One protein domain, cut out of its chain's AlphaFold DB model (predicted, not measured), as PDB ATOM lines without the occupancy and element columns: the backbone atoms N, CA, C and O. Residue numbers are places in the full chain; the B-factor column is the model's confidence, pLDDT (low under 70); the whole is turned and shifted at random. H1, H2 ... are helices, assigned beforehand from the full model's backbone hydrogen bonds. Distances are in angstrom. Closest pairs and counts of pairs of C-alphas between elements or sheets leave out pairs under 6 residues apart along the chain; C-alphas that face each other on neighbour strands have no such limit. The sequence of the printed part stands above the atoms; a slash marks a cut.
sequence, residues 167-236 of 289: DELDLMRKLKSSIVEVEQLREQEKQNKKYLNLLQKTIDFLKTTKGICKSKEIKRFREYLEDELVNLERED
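Overview. This is residues 167 to 236 of the 289 residues of an uncharacterized protein of Parcubacteria group bacterium CG08_land_8_20_14_0_20_38_56 (UniProt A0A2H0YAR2). One long helix, H1, makes the length of a rod, and a shorter helix, H2, folds back beside its second half, the two making a lopsided, loosely closed J. Residues 167 to 190 of H1 stick out free of the rest. The printed part has 70 residues with two named helices, H1 then H2, and no named strand; the class is all helix. It is extended, with a radius of gyration of the C-alphas of 19.9 A and spans of 67 by 22 by 8 A.

Along the chain. H1, residues 167 to 208, is 60.5 A long, from C-alpha 167 at (-36.809, -5.743, 10.382) to C-alpha 208 at (-15.339, -21.375, 64.761). H2, residues 215 to 235, is 30.6 A long and ends with C-alpha 235 at (-37.367, -24.050, 44.929).

Arrangement. H1 and H2 are close but not clearly touching; their closest C-alphas, those of Leu 198 and Leu 225, are 8.0 A apart. They run opposite ways at a shallow tilt of 8 degrees. In H1 and H2 every O i to N i+4 pair is within hydrogen-bond range.

Size, cuts and confidence. The C-alphas farthest apart, those of Asp 167 and Lys 214, are 67.1 A apart. The printed part has no cut, and the link from H1 to H2, 6 residues, is short. Residues 211 to 212 and 230 to 236 have pLDDT under 70.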
ATOM      1  N   ASP A 167     -38.079  -5.875   9.659       70.88
ATOM      2  CA  ASP A 167     -36.809  -5.743  10.382       70.88
ATOM      3  C   ASP A 167     -37.020  -5.376  11.859       70.88
ATOM      4  O   ASP A 167     -36.320  -5.878  12.742       70.88
ATOM      5  N   GLU A 168     -38.019  -4.540  12.156       73.50
ATOM      6  CA  GLU A 168     -38.392  -4.185  13.529       73.50
ATOM      7  C   GLU A 168     -38.990  -5.386  14.280       73.50
ATOM      8  O   GLU A 168     -38.690  -5.594  15.461       73.50
ATOM      9  N   LEU A 169     -39.791  -6.216  13.603       73.62
ATOM     10  CA  LEU A 169     -40.332  -7.456  14.169       73.62
ATOM     11  C   LEU A 169     -39.226  -8.478  14.469       73.62
ATOM     12  O   LEU A 169     -39.244  -9.116  15.527       73.62
ATOM     13  N   ASP A 170     -38.237  -8.603  13.586       76.94
ATOM     14  CA  ASP A 170     -37.074  -9.466  13.802       76.94
ATOM     15  C   ASP A 170     -36.190  -8.968  14.950       76.94
ATOM     16  O   ASP A 170     -35.724  -9.771  15.769       76.94
ATOM     17  N   LEU A 171     -36.004  -7.650  15.070       74.06
ATOM     18  CA  LEU A 171     -35.311  -7.046  16.206       74.06
ATOM     19  C   LEU A 171     -36.049  -7.338  17.520       74.06
ATOM     20  O   LEU A 171     -35.419  -7.744  18.496       74.06
ATOM     21  N   MET A 172     -37.380  -7.196  17.546       70.44
ATOM     22  CA  MET A 172     -38.186  -7.521  18.726       70.44
ATOM     23  C   MET A 172     -38.097  -9.000  19.101       70.44
ATOM     24  O   MET A 172     -38.017  -9.325  20.285       70.44
ATOM     25  N   ARG A 173     -38.070  -9.909  18.118       75.38
ATOM     26  CA  ARG A 173     -37.917 -11.348  18.374       75.38
ATOM     27  C   ARG A 173     -36.558 -11.658  19.001       75.38
ATOM     28  O   ARG A 173     -36.503 -12.381  19.996       75.38
ATOM     29  N   LYS A 174     -35.481 -11.069  18.468       77.56
ATOM     30  CA  LYS A 174     -34.126 -11.190  19.032       77.56
ATOM     31  C   LYS A 174     -34.066 -10.629  20.452       77.56
ATOM     32  O   LYS A 174     -33.595 -11.317  21.349       77.56
ATOM     33  N   LEU A 175     -34.623  -9.437  20.675       72.62
ATOM     34  CA  LEU A 175     -34.663  -8.807  21.994       72.62
ATOM     35  C   LEU A 175     -35.436  -9.658  23.009       72.62
ATOM     36  O   LEU A 175     -34.953  -9.870  24.117       72.62
ATOM     37  N   LYS A 176     -36.600 -10.195  22.626       71.62
ATOM     38  CA  LYS A 176     -37.395 -11.091  23.477       71.62
ATOM     39  C   LYS A 176     -36.605 -12.340  23.867       71.62
ATOM     40  O   LYS A 176     -36.629 -12.725  25.029       71.62
ATOM     41  N   SER A 177     -35.879 -12.936  22.920       71.94
ATOM     42  CA  SER A 177     -35.009 -14.086  23.195       71.94
ATOM     43  C   SER A 177     -33.892 -13.732  24.180       71.94
ATOM     44  O   SER A 177     -33.683 -14.456  25.147       71.94
ATOM     45  N   SER A 178     -33.212 -12.600  23.978       75.00
ATOM     46  CA  SER A 178     -32.141 -12.150  24.874       75.00
ATOM     47  C   SER A 178     -32.646 -11.802  26.276       75.00
ATOM     48  O   SER A 178     -31.942 -12.048  27.249       75.00
ATOM     49  N   ILE A 179     -33.861 -11.261  26.413       72.94
ATOM     50  CA  ILE A 179     -34.470 -11.001  27.728       72.94
ATOM     51  C   ILE A 179     -34.658 -12.311  28.498       72.94
ATOM     52  O   ILE A 179     -34.254 -12.387  29.654       72.94
ATOM     53  N   VAL A 180     -35.203 -13.346  27.850       76.12
ATOM     54  CA  VAL A 180     -35.398 -14.664  28.476       76.12
ATOM     55  C   VAL A 180     -34.062 -15.265  28.919       76.12
ATOM     56  O   VAL A 180     -33.959 -15.786  30.027       76.12
ATOM     57  N   GLU A 181     -33.022 -15.158  28.093       76.88
ATOM     58  CA  GLU A 181     -31.679 -15.636  28.436       76.88
ATOM     59  C   GLU A 181     -31.091 -14.888  29.648       76.88
ATOM     60  O   GLU A 181     -30.578 -15.504  30.580       76.88
ATOM     61  N   VAL A 182     -31.232 -13.560  29.697       73.75
ATOM     62  CA  VAL A 182     -30.789 -12.748  30.842       73.75
ATOM     63  C   VAL A 182     -31.562 -13.096  32.116       73.75
ATOM     64  O   VAL A 182     -30.973 -13.130  33.196       73.75
ATOM     65  N   GLU A 183     -32.865 -13.361  32.024       71.31
ATOM     66  CA  GLU A 183     -33.675 -13.795  33.169       71.31
ATOM     67  C   GLU A 183     -33.215 -15.154  33.707       71.31
ATOM     68  O   GLU A 183     -33.052 -15.305  34.920       71.31
ATOM     69  N   GLN A 184     -32.917 -16.108  32.819       74.19
ATOM     70  CA  GLN A 184     -32.351 -17.406  33.201       74.19
ATOM     71  C   GLN A 184     -30.997 -17.250  33.901       74.19
ATOM     72  O   GLN A 184     -30.786 -17.822  34.972       74.19
ATOM     73  N   LEU A 185     -30.100 -16.428  33.347       75.56
ATOM     74  CA  LEU A 185     -28.792 -16.156  33.946       75.56
ATOM     75  C   LEU A 185     -28.911 -15.474  35.315       75.56
ATOM     76  O   LEU A 185     -28.165 -15.809  36.234       75.56
ATOM     77  N   ARG A 186     -29.863 -14.549  35.486       72.12
ATOM     78  CA  ARG A 186     -30.118 -13.894  36.780       72.12
ATOM     79  C   ARG A 186     -30.610 -14.871  37.839       72.12
ATOM     80  O   ARG A 186     -30.159 -14.793  38.983       72.12
ATOM     81  N   GLU A 187     -31.519 -15.778  37.488       74.50
ATOM     82  CA  GLU A 187     -31.980 -16.788  38.446       74.50
ATOM     83  C   GLU A 187     -30.843 -17.757  38.798       74.50
ATOM     84  O   GLU A 187     -30.628 -18.050  39.974       74.50
ATOM     85  N   GLN A 188     -30.019 -18.146  37.819       72.75
ATOM     86  CA  GLN A 188     -28.820 -18.946  38.068       72.75
ATOM     87  C   GLN A 188     -27.822 -18.229  38.996       72.75
ATOM     88  O   GLN A 188     -27.302 -18.833  39.933       72.75
ATOM     89  N   GLU A 189     -27.568 -16.933  38.793       75.88
ATOM     90  CA  GLU A 189     -26.694 -16.136  39.666       75.88
ATOM     91  C   GLU A 189     -27.237 -16.073  41.101       75.88
ATOM     92  O   GLU A 189     -26.488 -16.197  42.074       75.88
ATOM     93  N   LYS A 190     -28.553 -15.907  41.248       77.12
ATOM     94  CA  LYS A 190     -29.228 -15.884  42.547       77.12
ATOM     95  C   LYS A 190     -29.097 -17.221  43.273       77.12
ATOM     96  O   LYS A 190     -28.814 -17.215  44.473       77.12
ATOM     97  N   GLN A 191     -29.224 -18.343  42.567       72.62
ATOM     98  CA  GLN A 191     -28.972 -19.667  43.143       72.62
ATOM     99  C   GLN A 191     -27.498 -19.842  43.527       72.62
ATOM    100  O   GLN A 191     -27.197 -20.205  44.664       72.62
ATOM    101  N   ASN A 192     -26.562 -19.473  42.648       77.19
ATOM    102  CA  ASN A 192     -25.127 -19.521  42.942       77.19
ATOM    103  C   ASN A 192     -24.760 -18.701  44.190       77.19
ATOM    104  O   ASN A 192     -23.960 -19.149  45.010       77.19
ATOM    105  N   LYS A 193     -25.378 -17.529  44.391       78.94
ATOM    106  CA  LYS A 193     -25.200 -16.727  45.615       78.94
ATOM    107  C   LYS A 193     -25.684 -17.449  46.870       78.94
ATOM    108  O   LYS A 193     -25.022 -17.346  47.902       78.94
ATOM    109  N   LYS A 194     -26.798 -18.187  46.809       77.25
ATOM    110  CA  LYS A 194     -27.269 -18.996  47.946       77.25
ATOM    111  C   LYS A 194     -26.289 -20.126  48.265       77.25
ATOM    112  O   LYS A 194     -25.913 -20.274  49.426       77.25
ATOM    113  N   TYR A 195     -25.805 -20.843  47.248       77.25
ATOM    114  CA  TYR A 195     -24.780 -21.878  47.424       77.25
ATOM    115  C   TYR A 195     -23.486 -21.318  48.021       77.25
ATOM    116  O   TYR A 195     -22.954 -21.882  48.975       77.25
ATOM    117  N   LEU A 196     -23.002 -20.177  47.520       80.06
ATOM    118  CA  LEU A 196     -21.823 -19.500  48.070       80.06
ATOM    119  C   LEU A 196     -22.023 -19.093  49.533       80.06
ATOM    120  O   LEU A 196     -21.115 -19.264  50.341       80.06
ATOM    121  N   ASN A 197     -23.208 -18.600  49.897       81.31
ATOM    122  CA  ASN A 197     -23.535 -18.271  51.283       81.31
ATOM    123  C   ASN A 197     -23.525 -19.526  52.176       81.31
ATOM    124  O   ASN A 197     -22.940 -19.512  53.258       81.31
ATOM    125  N   LEU A 198     -24.092 -20.639  51.703       82.25
ATOM    126  CA  LEU A 198     -24.073 -21.913  52.426       82.25
ATOM    127  C   LEU A 198     -22.643 -22.443  52.625       82.25
ATOM    128  O   LEU A 198     -22.278 -22.864  53.727       82.25
ATOM    129  N   LEU A 199     -21.806 -22.368  51.587       77.06
ATOM    130  CA  LEU A 199     -20.385 -22.711  51.667       77.06
ATOM    131  C   LEU A 199     -19.640 -21.803  52.648       77.06
ATOM    132  O   LEU A 199     -18.872 -22.297  53.471       77.06
ATOM    133  N   GLN A 200     -19.904 -20.498  52.619       78.94
ATOM    134  CA  GLN A 200     -19.292 -19.552  53.547       78.94
ATOM    135  C   GLN A 200     -19.670 -19.871  54.999       78.94
ATOM    136  O   GLN A 200     -18.783 -19.988  55.839       78.94
ATOM    137  N   LYS A 201     -20.951 -20.131  55.286       81.62
ATOM    138  CA  LYS A 201     -21.414 -20.570  56.615       81.62
ATOM    139  C   LYS A 201     -20.754 -21.875  57.063       81.62
ATOM    140  O   LYS A 201     -20.448 -22.039  58.242       81.62
ATOM    141  N   THR A 202     -20.501 -22.789  56.129       79.31
ATOM    142  CA  THR A 202     -19.779 -24.045  56.389       79.31
ATOM    143  C   THR A 202     -18.325 -23.790  56.759       79.31
ATOM    144  O   THR A 202     -17.833 -24.323  57.754       79.31
ATOM    145  N   ILE A 203     -17.641 -22.926  56.010       79.12
ATOM    146  CA  ILE A 203     -16.272 -22.506  56.319       79.12
ATOM    147  C   ILE A 203     -16.224 -21.811  57.683       79.12
ATOM    148  O   ILE A 203     -15.338 -22.101  58.486       79.12
ATOM    149  N   ASP A 204     -17.179 -20.932  57.974       83.31
ATOM    150  CA  ASP A 204     -17.249 -20.211  59.242       83.31
ATOM    151  C   ASP A 204     -17.500 -21.168  60.413       83.31
ATOM    152  O   ASP A 204     -16.832 -21.058  61.440       83.31
ATOM    153  N   PHE A 205     -18.363 -22.175  60.254       81.06
ATOM    154  CA  PHE A 205     -18.550 -23.234  61.250       81.06
ATOM    155  C   PHE A 205     -17.245 -24.003  61.527       81.06
ATOM    156  O   PHE A 205     -16.853 -24.172  62.685       81.06
ATOM    157  N   LEU A 206     -16.517 -24.406  60.482       79.81
ATOM    158  CA  LEU A 206     -15.235 -25.112  60.616       79.81
ATOM    159  C   LEU A 206     -14.149 -24.239  61.269       79.81
ATOM    160  O   LEU A 206     -13.371 -24.722  62.095       79.81
ATOM    161  N   LYS A 207     -14.123 -22.938  60.952       77.44
ATOM    162  CA  LYS A 207     -13.229 -21.960  61.591       77.44
ATOM    163  C   LYS A 207     -13.572 -21.757  63.066       77.44
ATOM    164  O   LYS A 207     -12.674 -21.757  63.905       77.44
ATOM    165  N   THR A 208     -14.858 -21.628  63.391       80.19
ATOM    166  CA  THR A 208     -15.339 -21.375  64.761       80.19
ATOM    167  C   THR A 208     -15.059 -22.564  65.678       80.19
ATOM    168  O   THR A 208     -14.677 -22.396  66.834       80.19
ATOM    169  N   THR A 209     -15.172 -23.777  65.142       75.50
ATOM    170  CA  THR A 209     -14.876 -25.023  65.861       75.50
ATOM    171  C   THR A 209     -13.382 -25.356  65.906       75.50
ATOM    172  O   THR A 209     -12.998 -26.323  66.557       75.50
ATOM    173  N   LYS A 210     -12.510 -24.571  65.247       71.19
ATOM    174  CA  LYS A 210     -11.061 -24.835  65.123       71.19
ATOM    175  C   LYS A 210     -10.748 -26.274  64.666       71.19
ATOM    176  O   LYS A 210      -9.737 -26.844  65.064       71.19
ATOM    177  N   GLY A 211     -11.638 -26.886  63.881       62.25
ATOM    178  CA  GLY A 211     -11.535 -28.289  63.462       62.25
ATOM    179  C   GLY A 211     -11.864 -29.335  64.542       62.25
ATOM    180  O   GLY A 211     -11.858 -30.526  64.241       62.25
ATOM    181  N   ILE A 212     -12.201 -28.928  65.769       59.81
ATOM    182  CA  ILE A 212     -12.624 -29.813  66.863       59.81
ATOM    183  C   ILE A 212     -14.105 -29.552  67.138       59.81
ATOM    184  O   ILE A 212     -14.482 -28.718  67.957       59.81
ATOM    185  N   CYS A 213     -14.966 -30.272  66.428       72.25
ATOM    186  CA  CYS A 213     -16.410 -30.163  66.607       72.25
ATOM    187  C   CYS A 213     -16.899 -31.158  67.667       72.25
ATOM    188  O   CYS A 213     -16.590 -32.352  67.596       72.25
ATOM    189  N   LYS A 214     -17.732 -30.722  68.620       76.62
ATOM    190  CA  LYS A 214     -18.422 -31.671  69.507       76.62
ATOM    191  C   LYS A 214     -19.500 -32.408  68.713       76.62
ATOM    192  O   LYS A 214     -20.209 -31.807  67.912       76.62
ATOM    193  N   SER A 215     -19.710 -33.695  68.992       74.75
ATOM    194  CA  SER A 215     -20.714 -34.531  68.299       74.75
ATOM    195  C   SER A 215     -22.116 -33.890  68.223       74.75
ATOM    196  O   SER A 215     -22.787 -33.987  67.197       74.75
ATOM    197  N   LYS A 216     -22.546 -33.174  69.274       77.50
ATOM    198  CA  LYS A 216     -23.833 -32.452  69.298       77.50
ATOM    199  C   LYS A 216     -23.881 -31.254  68.337       77.50
ATOM    200  O   LYS A 216     -24.939 -30.970  67.791       77.50
ATOM    201  N   GLU A 217     -22.763 -30.563  68.133       73.94
ATOM    202  CA  GLU A 217     -22.654 -29.413  67.222       73.94
ATOM    203  C   GLU A 217     -22.617 -29.880  65.764       73.94
ATOM    204  O   GLU A 217     -23.300 -29.298  64.929       73.94
ATOM    205  N   ILE A 218     -21.926 -30.993  65.480       77.06
ATOM    206  CA  ILE A 218     -21.928 -31.632  64.152       77.06
ATOM    207  C   ILE A 218     -23.343 -32.064  63.763       77.06
ATOM    208  O   ILE A 218     -23.771 -31.796  62.646       77.06
ATOM    209  N   LYS A 219     -24.083 -32.715  64.675       76.25
ATOM    210  CA  LYS A 219     -25.457 -33.164  64.398       76.25
ATOM    211  C   LYS A 219     -26.385 -31.998  64.056       76.25
ATOM    212  O   LYS A 219     -27.041 -32.045  63.025       76.25
ATOM    213  N   ARG A 220     -26.361 -30.927  64.854       77.81
ATOM    214  CA  ARG A 220     -27.171 -29.723  64.599       77.81
ATOM    215  C   ARG A 220     -26.790 -29.020  63.300       77.81
ATOM    216  O   ARG A 220     -27.658 -28.526  62.593       77.81
ATOM    217  N   PHE A 221     -25.498 -28.961  62.988       81.69
ATOM    218  CA  PHE A 221     -25.042 -28.345  61.746       81.69
ATOM    219  C   PHE A 221     -25.407 -29.192  60.521       81.69
ATOM    220  O   PHE A 221     -25.789 -28.646  59.493       81.69
ATOM    221  N   ARG A 222     -25.368 -30.523  60.646       78.69
ATOM    222  CA  ARG A 222     -25.847 -31.446  59.615       78.69
ATOM    223  C   ARG A 222     -27.340 -31.267  59.344       78.69
ATOM    224  O   ARG A 222     -27.704 -31.115  58.189       78.69
ATOM    225  N   GLU A 223     -28.160 -31.238  60.392       80.69
ATOM    226  CA  GLU A 223     -29.607 -30.993  60.286       80.69
ATOM    227  C   GLU A 223     -29.885 -29.655  59.580       80.69
ATOM    228  O   GLU A 223     -30.674 -29.598  58.643       80.69
ATOM    229  N   TYR A 224     -29.144 -28.599  59.936       82.50
ATOM    230  CA  TYR A 224     -29.225 -27.300  59.263       82.50
ATOM    231  C   TYR A 224     -28.862 -27.363  57.765       82.50
ATOM    232  O   TYR A 224     -29.547 -26.754  56.946       82.50
ATOM    233  N   LEU A 225     -27.795 -28.078  57.387       78.88
ATOM    234  CA  LEU A 225     -27.414 -28.226  55.975       78.88
ATOM    235  C   LEU A 225     -28.432 -29.053  55.188       78.88
ATOM    236  O   LEU A 225     -28.714 -28.711  54.044       78.88
ATOM    237  N   GLU A 226     -28.954 -30.128  55.778       78.19
ATOM    238  CA  GLU A 226     -29.970 -30.983  55.158       78.19
ATOM    239  C   GLU A 226     -31.262 -30.189  54.906       78.19
ATOM    240  O   GLU A 226     -31.789 -30.231  53.796       78.19
ATOM    241  N   ASP A 227     -31.708 -29.377  55.867       76.38
ATOM    242  CA  ASP A 227     -32.875 -28.507  55.694       76.38
ATOM    243  C   ASP A 227     -32.648 -27.419  54.628       76.38
ATOM    244  O   ASP A 227     -33.514 -27.181  53.784       76.38
ATOM    245  N   GLU A 228     -31.483 -26.765  54.619       74.69
ATOM    246  CA  GLU A 228     -31.154 -25.744  53.615       74.69
ATOM    247  C   GLU A 228     -31.007 -26.339  52.207       74.69
ATOM    248  O   GLU A 228     -31.494 -25.749  51.245       74.69
ATOM    249  N   LEU A 229     -30.407 -27.526  52.068       72.00
ATOM    250  CA  LEU A 229     -30.304 -28.234  50.787       72.00
ATOM    251  C   LEU A 229     -31.679 -28.660  50.265       72.00
ATOM    252  O   LEU A 229     -31.979 -28.436  49.096       72.00
ATOM    253  N   VAL A 230     -32.549 -29.192  51.126       68.69
ATOM    254  CA  VAL A 230     -33.927 -29.543  50.749       68.69
ATOM    255  C   VAL A 230     -34.719 -28.303  50.330       68.69
ATOM    256  O   VAL A 230     -35.515 -28.366  49.392       68.69
ATOM    257  N   ASN A 231     -34.510 -27.162  50.987       65.00
ATOM    258  CA  ASN A 231     -35.148 -25.907  50.595       65.00
ATOM    259  C   ASN A 231     -34.622 -25.385  49.249       65.00
ATOM    260  O   ASN A 231     -35.415 -24.892  48.447       65.00
ATOM    261  N   LEU A 232     -33.327 -25.553  48.969       62.97
ATOM    262  CA  LEU A 232     -32.732 -25.229  47.670       62.97
ATOM    263  C   LEU A 232     -33.258 -26.145  46.551       62.97
ATOM    264  O   LEU A 232     -33.559 -25.657  45.466       62.97
ATOM    265  N   GLU A 233     -33.450 -27.440  46.821       61.66
ATOM    266  CA  GLU A 233     -34.017 -28.402  45.862       61.66
ATOM    267  C   GLU A 233     -35.513 -28.166  45.593       61.66
ATOM    268  O   GLU A 233     -35.973 -28.270  44.454       61.66
ATOM    269  N   ARG A 234     -36.292 -27.810  46.625       55.91
ATOM    270  CA  ARG A 234     -37.735 -27.539  46.496       55.91
ATOM    271  C   ARG A 234     -38.048 -26.283  45.689       55.91
ATOM    272  O   ARG A 234     -39.094 -26.238  45.045       55.91
ATOM    273  N   GLU A 235     -37.182 -25.273  45.720       51.53
ATOM    274  CA  GLU A 235     -37.367 -24.050  44.929       51.53
ATOM    275  C   GLU A 235     -37.090 -24.251  43.429       51.53
ATOM    276  O   GLU A 235     -37.601 -23.480  42.620       51.53
ATOM    277  N   ASP A 236     -36.351 -25.297  43.045       46.09
ATOM    278  CA  ASP A 236     -35.950 -25.558  41.653       46.09
ATOM    279  C   ASP A 236     -36.952 -26.425  40.864       46.09
ATOM    280  O   ASP A 236     -36.808 -26.594  39.651       46.09
TER     281      ASP A 236